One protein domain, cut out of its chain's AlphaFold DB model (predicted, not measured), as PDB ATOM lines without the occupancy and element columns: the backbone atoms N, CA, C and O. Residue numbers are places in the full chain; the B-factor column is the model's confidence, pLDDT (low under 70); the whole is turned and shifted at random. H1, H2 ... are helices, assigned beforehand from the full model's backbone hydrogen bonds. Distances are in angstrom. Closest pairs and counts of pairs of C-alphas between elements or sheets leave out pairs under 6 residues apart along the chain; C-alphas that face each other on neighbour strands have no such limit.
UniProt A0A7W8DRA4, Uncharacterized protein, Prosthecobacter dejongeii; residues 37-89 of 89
ATOM      1  N   ASP A  37      -5.463 -29.945 -57.620       57.47
ATOM      2  CA  ASP A  37      -6.895 -29.728 -57.368       57.47
ATOM      3  C   ASP A  37      -7.322 -28.251 -57.266       57.47
ATOM      4  O   ASP A  37      -8.519 -27.966 -57.338       57.47
ATOM      5  N   ASP A  38      -6.396 -27.291 -57.136       61.91
ATOM      6  CA  ASP A  38      -6.789 -25.885 -56.924       61.91
ATOM      7  C   ASP A  38      -7.403 -25.260 -58.185       61.91
ATOM      8  O   ASP A  38      -8.274 -24.397 -58.097       61.91
ATOM      9  N   GLU A  39      -7.000 -25.719 -59.372       72.56
ATOM     10  CA  GLU A  39      -7.525 -25.203 -60.638       72.56
ATOM     11  C   GLU A  39      -8.975 -25.649 -60.870       72.56
ATOM     12  O   GLU A  39      -9.813 -24.835 -61.244       72.56
ATOM     13  N   ALA A  40      -9.308 -26.910 -60.574       77.38
ATOM     14  CA  ALA A  40     -10.673 -27.414 -60.716       77.38
ATOM     15  C   ALA A  40     -11.633 -26.734 -59.729       77.38
ATOM     16  O   ALA A  40     -12.718 -26.310 -60.122       77.38
ATOM     17  N   ALA A  41     -11.213 -26.572 -58.470       82.31
ATOM     18  CA  ALA A  41     -12.005 -25.869 -57.464       82.31
ATOM     19  C   ALA A  41     -12.173 -24.376 -57.795       82.31
ATOM     20  O   ALA A  41     -13.252 -23.818 -57.597       82.31
ATOM     21  N   SER A  42     -11.133 -23.733 -58.336       82.94
ATOM     22  CA  SER A  42     -11.207 -22.339 -58.786       82.94
ATOM     23  C   SER A  42     -12.141 -22.177 -59.986       82.94
ATOM     24  O   SER A  42     -12.939 -21.245 -60.008       82.94
ATOM     25  N   ILE A  43     -12.073 -23.087 -60.961       85.56
ATOM     26  CA  ILE A  43     -12.962 -23.085 -62.129       85.56
ATOM     27  C   ILE A  43     -14.417 -23.258 -61.689       85.56
ATOM     28  O   ILE A  43     -15.279 -22.516 -62.154       85.56
ATOM     29  N   GLU A  44     -14.697 -24.192 -60.778       91.38
ATOM     30  CA  GLU A  44     -16.056 -24.407 -60.268       91.38
ATOM     31  C   GLU A  44     -16.589 -23.157 -59.554       91.38
ATOM     32  O   GLU A  44     -17.691 -22.699 -59.843       91.38
ATOM     33  N   ALA A  45     -15.771 -22.530 -58.703       92.50
ATOM     34  CA  ALA A  45     -16.151 -21.303 -58.008       92.50
ATOM     35  C   ALA A  45     -16.427 -20.130 -58.970       92.50
ATOM     36  O   ALA A  45     -17.335 -19.328 -58.733       92.50
ATOM     37  N   GLU A  46     -15.663 -20.014 -60.062       95.31
ATOM     38  CA  GLU A  46     -15.919 -19.018 -61.109       95.31
ATOM     39  C   GLU A  46     -17.233 -19.292 -61.855       95.31
ATOM     40  O   GLU A  46     -17.985 -18.352 -62.137       95.31
ATOM     41  N   TRP A  47     -17.541 -20.559 -62.144       97.25
ATOM     42  CA  TRP A  47     -18.809 -20.941 -62.766       97.25
ATOM     43  C   TRP A  47     -20.007 -20.691 -61.853       97.25
ATOM     44  O   TRP A  47     -21.003 -20.138 -62.322       97.25
ATOM     45  N   ASP A  48     -19.904 -21.012 -60.565       97.25
ATOM     46  CA  ASP A  48     -20.948 -20.729 -59.576       97.25
ATOM     47  C   ASP A  48     -21.251 -19.227 -59.505       97.25
ATOM     48  O   ASP A  48     -22.404 -18.803 -59.628       97.25
ATOM     49  N   ALA A  49     -20.205 -18.396 -59.411       96.81
ATOM     50  CA  ALA A  49     -20.351 -16.944 -59.402       96.81
ATOM     51  C   ALA A  49     -21.008 -16.413 -60.691       96.81
ATOM     52  O   ALA A  49     -21.809 -15.471 -60.654       96.81
ATOM     53  N   GLU A  50     -20.694 -17.013 -61.842       97.12
ATOM     54  CA  GLU A  50     -21.309 -16.654 -63.118       97.12
ATOM     55  C   GLU A  50     -22.792 -17.024 -63.181       97.12
ATOM     56  O   GLU A  50     -23.610 -16.231 -63.661       97.12
ATOM     57  N   ILE A  51     -23.142 -18.218 -62.706       96.25
ATOM     58  CA  ILE A  51     -24.522 -18.699 -62.659       96.25
ATOM     59  C   ILE A  51     -25.353 -17.781 -61.767       96.25
ATOM     60  O   ILE A  51     -26.407 -17.310 -62.203       96.25
ATOM     61  N   ASP A  52     -24.854 -17.453 -60.575       97.00
ATOM     62  CA  ASP A  52     -25.518 -16.536 -59.649       97.00
ATOM     63  C   ASP A  52     -25.748 -15.164 -60.286       97.00
ATOM     64  O   ASP A  52     -26.853 -14.612 -60.232       97.00
ATOM     65  N   ARG A  53     -24.728 -14.625 -60.963       96.06
ATOM     66  CA  ARG A  53     -24.824 -13.347 -61.676       96.06
ATOM     67  C   ARG A  53     -25.908 -13.375 -62.755       96.06
ATOM     68  O   ARG A  53     -26.734 -12.465 -62.810       96.06
ATOM     69  N   ARG A  54     -25.950 -14.422 -63.584       95.19
ATOM     70  CA  ARG A  54     -26.976 -14.564 -64.634       95.19
ATOM     71  C   ARG A  54     -28.367 -14.804 -64.063       95.19
ATOM     72  O   ARG A  54     -29.343 -14.292 -64.609       95.19
ATOM     73  N   MET A  55     -28.475 -15.533 -62.957       95.94
ATOM     74  CA  MET A  55     -29.739 -15.721 -62.252       95.94
ATOM     75  C   MET A  55     -30.281 -14.385 -61.735       95.94
ATOM     76  O   MET A  55     -31.473 -14.108 -61.861       95.94
ATOM     77  N   GLN A  56     -29.412 -13.511 -61.220       95.69
ATOM     78  CA  GLN A  56     -29.812 -12.159 -60.829       95.69
ATOM     79  C   GLN A  56     -30.320 -11.336 -62.013       95.69
ATOM     80  O   GLN A  56     -31.306 -10.617 -61.861       95.69
ATOM     81  N   ASP A  57     -29.719 -11.461 -63.198       95.31
ATOM     82  CA  ASP A  57     -30.220 -10.775 -64.392       95.31
ATOM     83  C   ASP A  57     -31.632 -11.254 -64.790       95.31
ATOM     84  O   ASP A  57     -32.463 -10.434 -65.187       95.31
ATOM     85  N   VAL A  58     -31.941 -12.544 -64.604       93.69
ATOM     86  CA  VAL A  58     -33.301 -13.096 -64.764       93.69
ATOM     87  C   VAL A  58     -34.258 -12.517 -63.724       93.69
ATOM     88  O   VAL A  58     -35.304 -11.979 -64.086       93.69
ATOM     89  N   ILE A  59     -33.896 -12.577 -62.439       93.31
ATOM     90  CA  ILE A  59     -34.734 -12.094 -61.328       93.31
ATOM     91  C   ILE A  59     -35.035 -10.598 -61.472       93.31
ATOM     92  O   ILE A  59     -36.148 -10.152 -61.198       93.31
ATOM     93  N   GLN A  60     -34.053  -9.817 -61.918       95.38
ATOM     94  CA  GLN A  60     -34.180  -8.372 -62.095       95.38
ATOM     95  C   GLN A  60     -34.830  -7.980 -63.430       95.38
ATOM     96  O   GLN A  60     -34.964  -6.787 -63.703       95.38
ATOM     97  N   GLY A  61     -35.221  -8.948 -64.268       92.56
ATOM     98  CA  GLY A  61     -35.859  -8.689 -65.560       92.56
ATOM     99  C   GLY A  61     -34.947  -7.980 -66.563       92.56
ATOM    100  O   GLY A  61     -35.427  -7.270 -67.443       92.56
ATOM    101  N   ARG A  62     -33.624  -8.137 -66.428       93.88
ATOM    102  CA  ARG A  62     -32.630  -7.583 -67.364       93.88
ATOM    103  C   ARG A  62     -32.509  -8.401 -68.647       93.88
ATOM    104  O   ARG A  62     -31.865  -7.956 -69.593       93.88
ATOM    105  N   VAL A  63     -33.120  -9.582 -68.674       92.00
ATOM    106  CA  VAL A  63     -33.237 -10.435 -69.855       92.00
ATOM    107  C   VAL A  63     -34.695 -10.556 -70.280       92.00
ATOM    108  O   VAL A  63     -35.604 -10.589 -69.451       92.00
ATOM    109  N   GLU A  64     -34.909 -10.631 -71.588       92.69
ATOM    110  CA  GLU A  64     -36.223 -10.893 -72.160       92.69
ATOM    111  C   GLU A  64     -36.550 -12.384 -72.031       92.69
ATOM    112  O   GLU A  64     -35.796 -13.242 -72.497       92.69
ATOM    113  N   LEU A  65     -37.677 -12.691 -71.390       91.31
ATOM    114  CA  LEU A  65     -38.188 -14.052 -71.300       91.31
ATOM    115  C   LEU A  65     -39.063 -14.345 -72.516       91.31
ATOM    116  O   LEU A  65     -39.983 -13.591 -72.826       91.31
ATOM    117  N   ILE A  66     -38.791 -15.466 -73.175       94.06
ATOM    118  CA  ILE A  66     -39.611 -15.991 -74.267       94.06
ATOM    119  C   ILE A  66     -40.401 -17.208 -73.791       94.06
ATOM    120  O   ILE A  66     -40.002 -17.874 -72.833       94.06
ATOM    121  N   SER A  67     -41.520 -17.506 -74.454       94.19
ATOM    122  CA  SER A  67     -42.266 -18.729 -74.158       94.19
ATOM    123  C   SER A  67     -41.485 -19.968 -74.600       94.19
ATOM    124  O   SER A  67     -40.568 -19.895 -75.428       94.19
ATOM    125  N   ALA A  68     -41.866 -21.122 -74.054       91.44
ATOM    126  CA  ALA A  68     -41.301 -22.394 -74.480       91.44
ATOM    127  C   ALA A  68     -41.576 -22.651 -75.972       91.44
ATOM    128  O   ALA A  68     -40.658 -23.037 -76.690       91.44
ATOM    129  N   GLU A  69     -42.785 -22.345 -76.466       93.56
ATOM    130  CA  GLU A  69     -43.122 -22.537 -77.883       93.56
ATOM    131  C   GLU A  69     -42.279 -21.645 -78.806       93.56
ATOM    132  O   GLU A  69     -41.795 -22.098 -79.842       93.56
ATOM    133  N   GLU A  70     -42.065 -20.384 -78.420       93.56
ATOM    134  CA  GLU A  70     -41.197 -19.449 -79.146       93.56
ATOM    135  C   GLU A  70     -39.744 -19.960 -79.177       93.56
ATOM    136  O   GLU A  70     -39.086 -19.912 -80.220       93.56
ATOM    137  N   SER A  71     -39.244 -20.482 -78.054       93.38
ATOM    138  CA  SER A  71     -37.905 -21.077 -77.965       93.38
ATOM    139  C   SER A  71     -37.759 -22.292 -78.883       93.38
ATOM    140  O   SER A  71     -36.793 -22.368 -79.648       93.38
ATOM    141  N   ASP A  72     -38.722 -23.214 -78.856       92.25
ATOM    142  CA  ASP A  72     -38.711 -24.411 -79.697       92.25
ATOM    143  C   ASP A  72     -38.756 -24.057 -81.180       92.25
ATOM    144  O   ASP A  72     -37.933 -24.545 -81.953       92.25
ATOM    145  N   HIS A  73     -39.621 -23.118 -81.567       91.69
ATOM    146  CA  HIS A  73     -39.702 -22.658 -82.948       91.69
ATOM    147  C   HIS A  73     -38.378 -22.034 -83.426       91.69
ATOM    148  O   HIS A  73     -37.920 -22.291 -84.544       91.69
ATOM    149  N   ARG A  74     -37.721 -21.221 -82.583       93.94
ATOM    150  CA  ARG A  74     -36.401 -20.640 -82.897       93.94
ATOM    151  C   ARG A  74     -35.329 -21.718 -83.045       93.94
ATOM    152  O   ARG A  74     -34.494 -21.617 -83.946       93.94
ATOM    153  N   MET A  75     -35.346 -22.739 -82.191       91.62
ATOM    154  CA  MET A  75     -34.431 -23.873 -82.296       91.62
ATOM    155  C   MET A  75     -34.682 -24.663 -83.582       91.62
ATOM    156  O   MET A  75     -33.747 -24.843 -84.358       91.62
ATOM    157  N   ASP A  76     -35.918 -25.055 -83.877       91.06
ATOM    158  CA  ASP A  76     -36.250 -25.823 -85.080       91.06
ATOM    159  C   ASP A  76     -35.836 -25.074 -86.358       91.06
ATOM    160  O   ASP A  76     -35.221 -25.655 -87.255       91.06
ATOM    161  N   ALA A  77     -36.042 -23.752 -86.404       91.94
ATOM    162  CA  ALA A  77     -35.574 -22.909 -87.503       91.94
ATOM    163  C   ALA A  77     -34.037 -22.903 -87.649       91.94
ATOM    164  O   ALA A  77     -33.514 -22.915 -88.771       91.94
ATOM    165  N   LEU A  78     -33.290 -22.896 -86.537       93.94
ATOM    166  CA  LEU A  78     -31.825 -22.976 -86.551       93.94
ATOM    167  C   LEU A  78     -31.332 -24.327 -87.079       93.94
ATOM    168  O   LEU A  78     -30.404 -24.354 -87.893       93.94
ATOM    169  N   PHE A  79     -31.948 -25.427 -86.645       91.81
ATOM    170  CA  PHE A  79     -31.610 -26.775 -87.107       91.81
ATOM    171  C   PHE A  79     -31.944 -26.950 -88.596       91.81
ATOM    172  O   PHE A  79     -31.075 -27.367 -89.368       91.81
ATOM    173  N   ALA A  80     -33.123 -26.497 -89.034       91.81
ATOM    174  CA  ALA A  80     -33.529 -26.523 -90.438       91.81
ATOM    175  C   ALA A  80     -32.568 -25.727 -91.337       91.81
ATOM    176  O   ALA A  80     -32.148 -26.211 -92.388       91.81
ATOM    177  N   LYS A  81     -32.116 -24.540 -90.897       93.50
ATOM    178  CA  LYS A  81     -31.110 -23.734 -91.620       93.50
ATOM    179  C   LYS A  81     -29.777 -24.468 -91.810       93.50
ATOM    180  O   LYS A  81     -29.008 -24.133 -92.711       93.50
ATOM    181  N   ARG A  82     -29.477 -25.444 -90.952       91.62
ATOM    182  CA  ARG A  82     -28.266 -26.272 -91.012       91.62
ATOM    183  C   ARG A  82     -28.499 -27.634 -91.677       91.62
ATOM    184  O   ARG A  82     -27.543 -28.391 -91.794       91.62
ATOM    185  N   GLY A  83     -29.714 -27.906 -92.159       90.50
ATOM    186  CA  GLY A  83     -30.069 -29.151 -92.843       90.50
ATOM    187  C   GLY A  83     -30.327 -30.327 -91.903       90.50
ATOM    188  O   GLY A  83     -30.226 -31.473 -92.332       90.50
ATOM    189  N   PHE A  84     -30.631 -30.059 -90.632       90.62
ATOM    190  CA  PHE A  84     -30.944 -31.080 -89.637       90.62
ATOM    191  C   PHE A  84     -32.423 -31.016 -89.253       90.62
ATOM    192  O   PHE A  84     -32.965 -29.931 -89.047       90.62
ATOM    193  N   GLU A  85     -33.053 -32.179 -89.094       83.62
ATOM    194  CA  GLU A  85     -34.362 -32.302 -88.450       83.62
ATOM    195  C   GLU A  85     -34.170 -32.652 -86.972       83.62
ATOM    196  O   GLU A  85     -33.600 -33.694 -86.624       83.62
ATOM    197  N   ARG A  86     -34.636 -31.763 -86.089       82.31
ATOM    198  CA  ARG A  86     -34.656 -32.014 -84.649       82.31
ATOM    199  C   ARG A  86     -35.839 -32.930 -84.345       82.31
ATOM    200  O   ARG A  86     -36.981 -32.575 -84.607       82.31
ATOM    201  N   HIS A  87     -35.559 -34.108 -83.802       77.19
ATOM    202  CA  HIS A  87     -36.596 -35.001 -83.301       77.19
ATOM    203  C   HIS A  87     -36.810 -34.665 -81.828       77.19
ATOM    204  O   HIS A  87     -35.940 -34.931 -80.999       77.19
ATOM    205  N   SER A  88     -37.928 -34.014 -81.520       64.50
ATOM    206  CA  SER A  88     -38.353 -33.799 -80.137       64.50
ATOM    207  C   SER A  88     -38.659 -35.162 -79.507       64.50
ATOM    208  O   SER A  88     -39.347 -35.976 -80.127       64.50
ATOM    209  N   ALA A  89     -38.086 -35.425 -78.330       58.09
ATOM    210  CA  ALA A  89     -38.340 -36.639 -77.552       58.09
ATOM    211  C   ALA A  89     -39.706 -36.593 -76.858       58.09
ATOM    212  O   ALA A  89     -40.136 -35.474 -76.493       58.09
TER     213      ALA A  89
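Overview. This is residues 37 to 89 of the 89 residues of an uncharacterized protein of Prosthecobacter dejongeii (UniProt A0A7W8DRA4). Begin at residue 37 and you find a wide, open V: a long helix, H1, makes one arm, a short link makes the base, and a shorter helix, H2, stands in the other arm, with an empty space between the two. After H2, the end tail folds back. The printed part has 53 residues, with two named helices, H1 then H2, and no named strand; the class is all helix. It is extended, with a radius of gyration of the C-alphas of 16.9 A and spans of 43 by 31 by 20 A.

Arrangement. Look at H1, residues 38 to 59, and H2, residues 68 to 81: they are apart. In both helices every O i to N i+4 pair is within hydrogen-bond range.

Along the chain. Find C-alpha 38 at (-6.789, -25.885, -56.924); from there H1 runs 31.5 A to C-alpha 59. H2 runs 20.0 A from C-alpha 68 to C-alpha 81 at (-31.110, -23.734, -91.620).

Size, cuts and confidence. The two C-alphas farthest apart, of Asp 38 and Gly 83, are 42.9 A apart. The printed part has no cut. The link from H1 to H2 is short, with 8 residues. Residues 37 to 38 and 88 to 89 have pLDDT under 70.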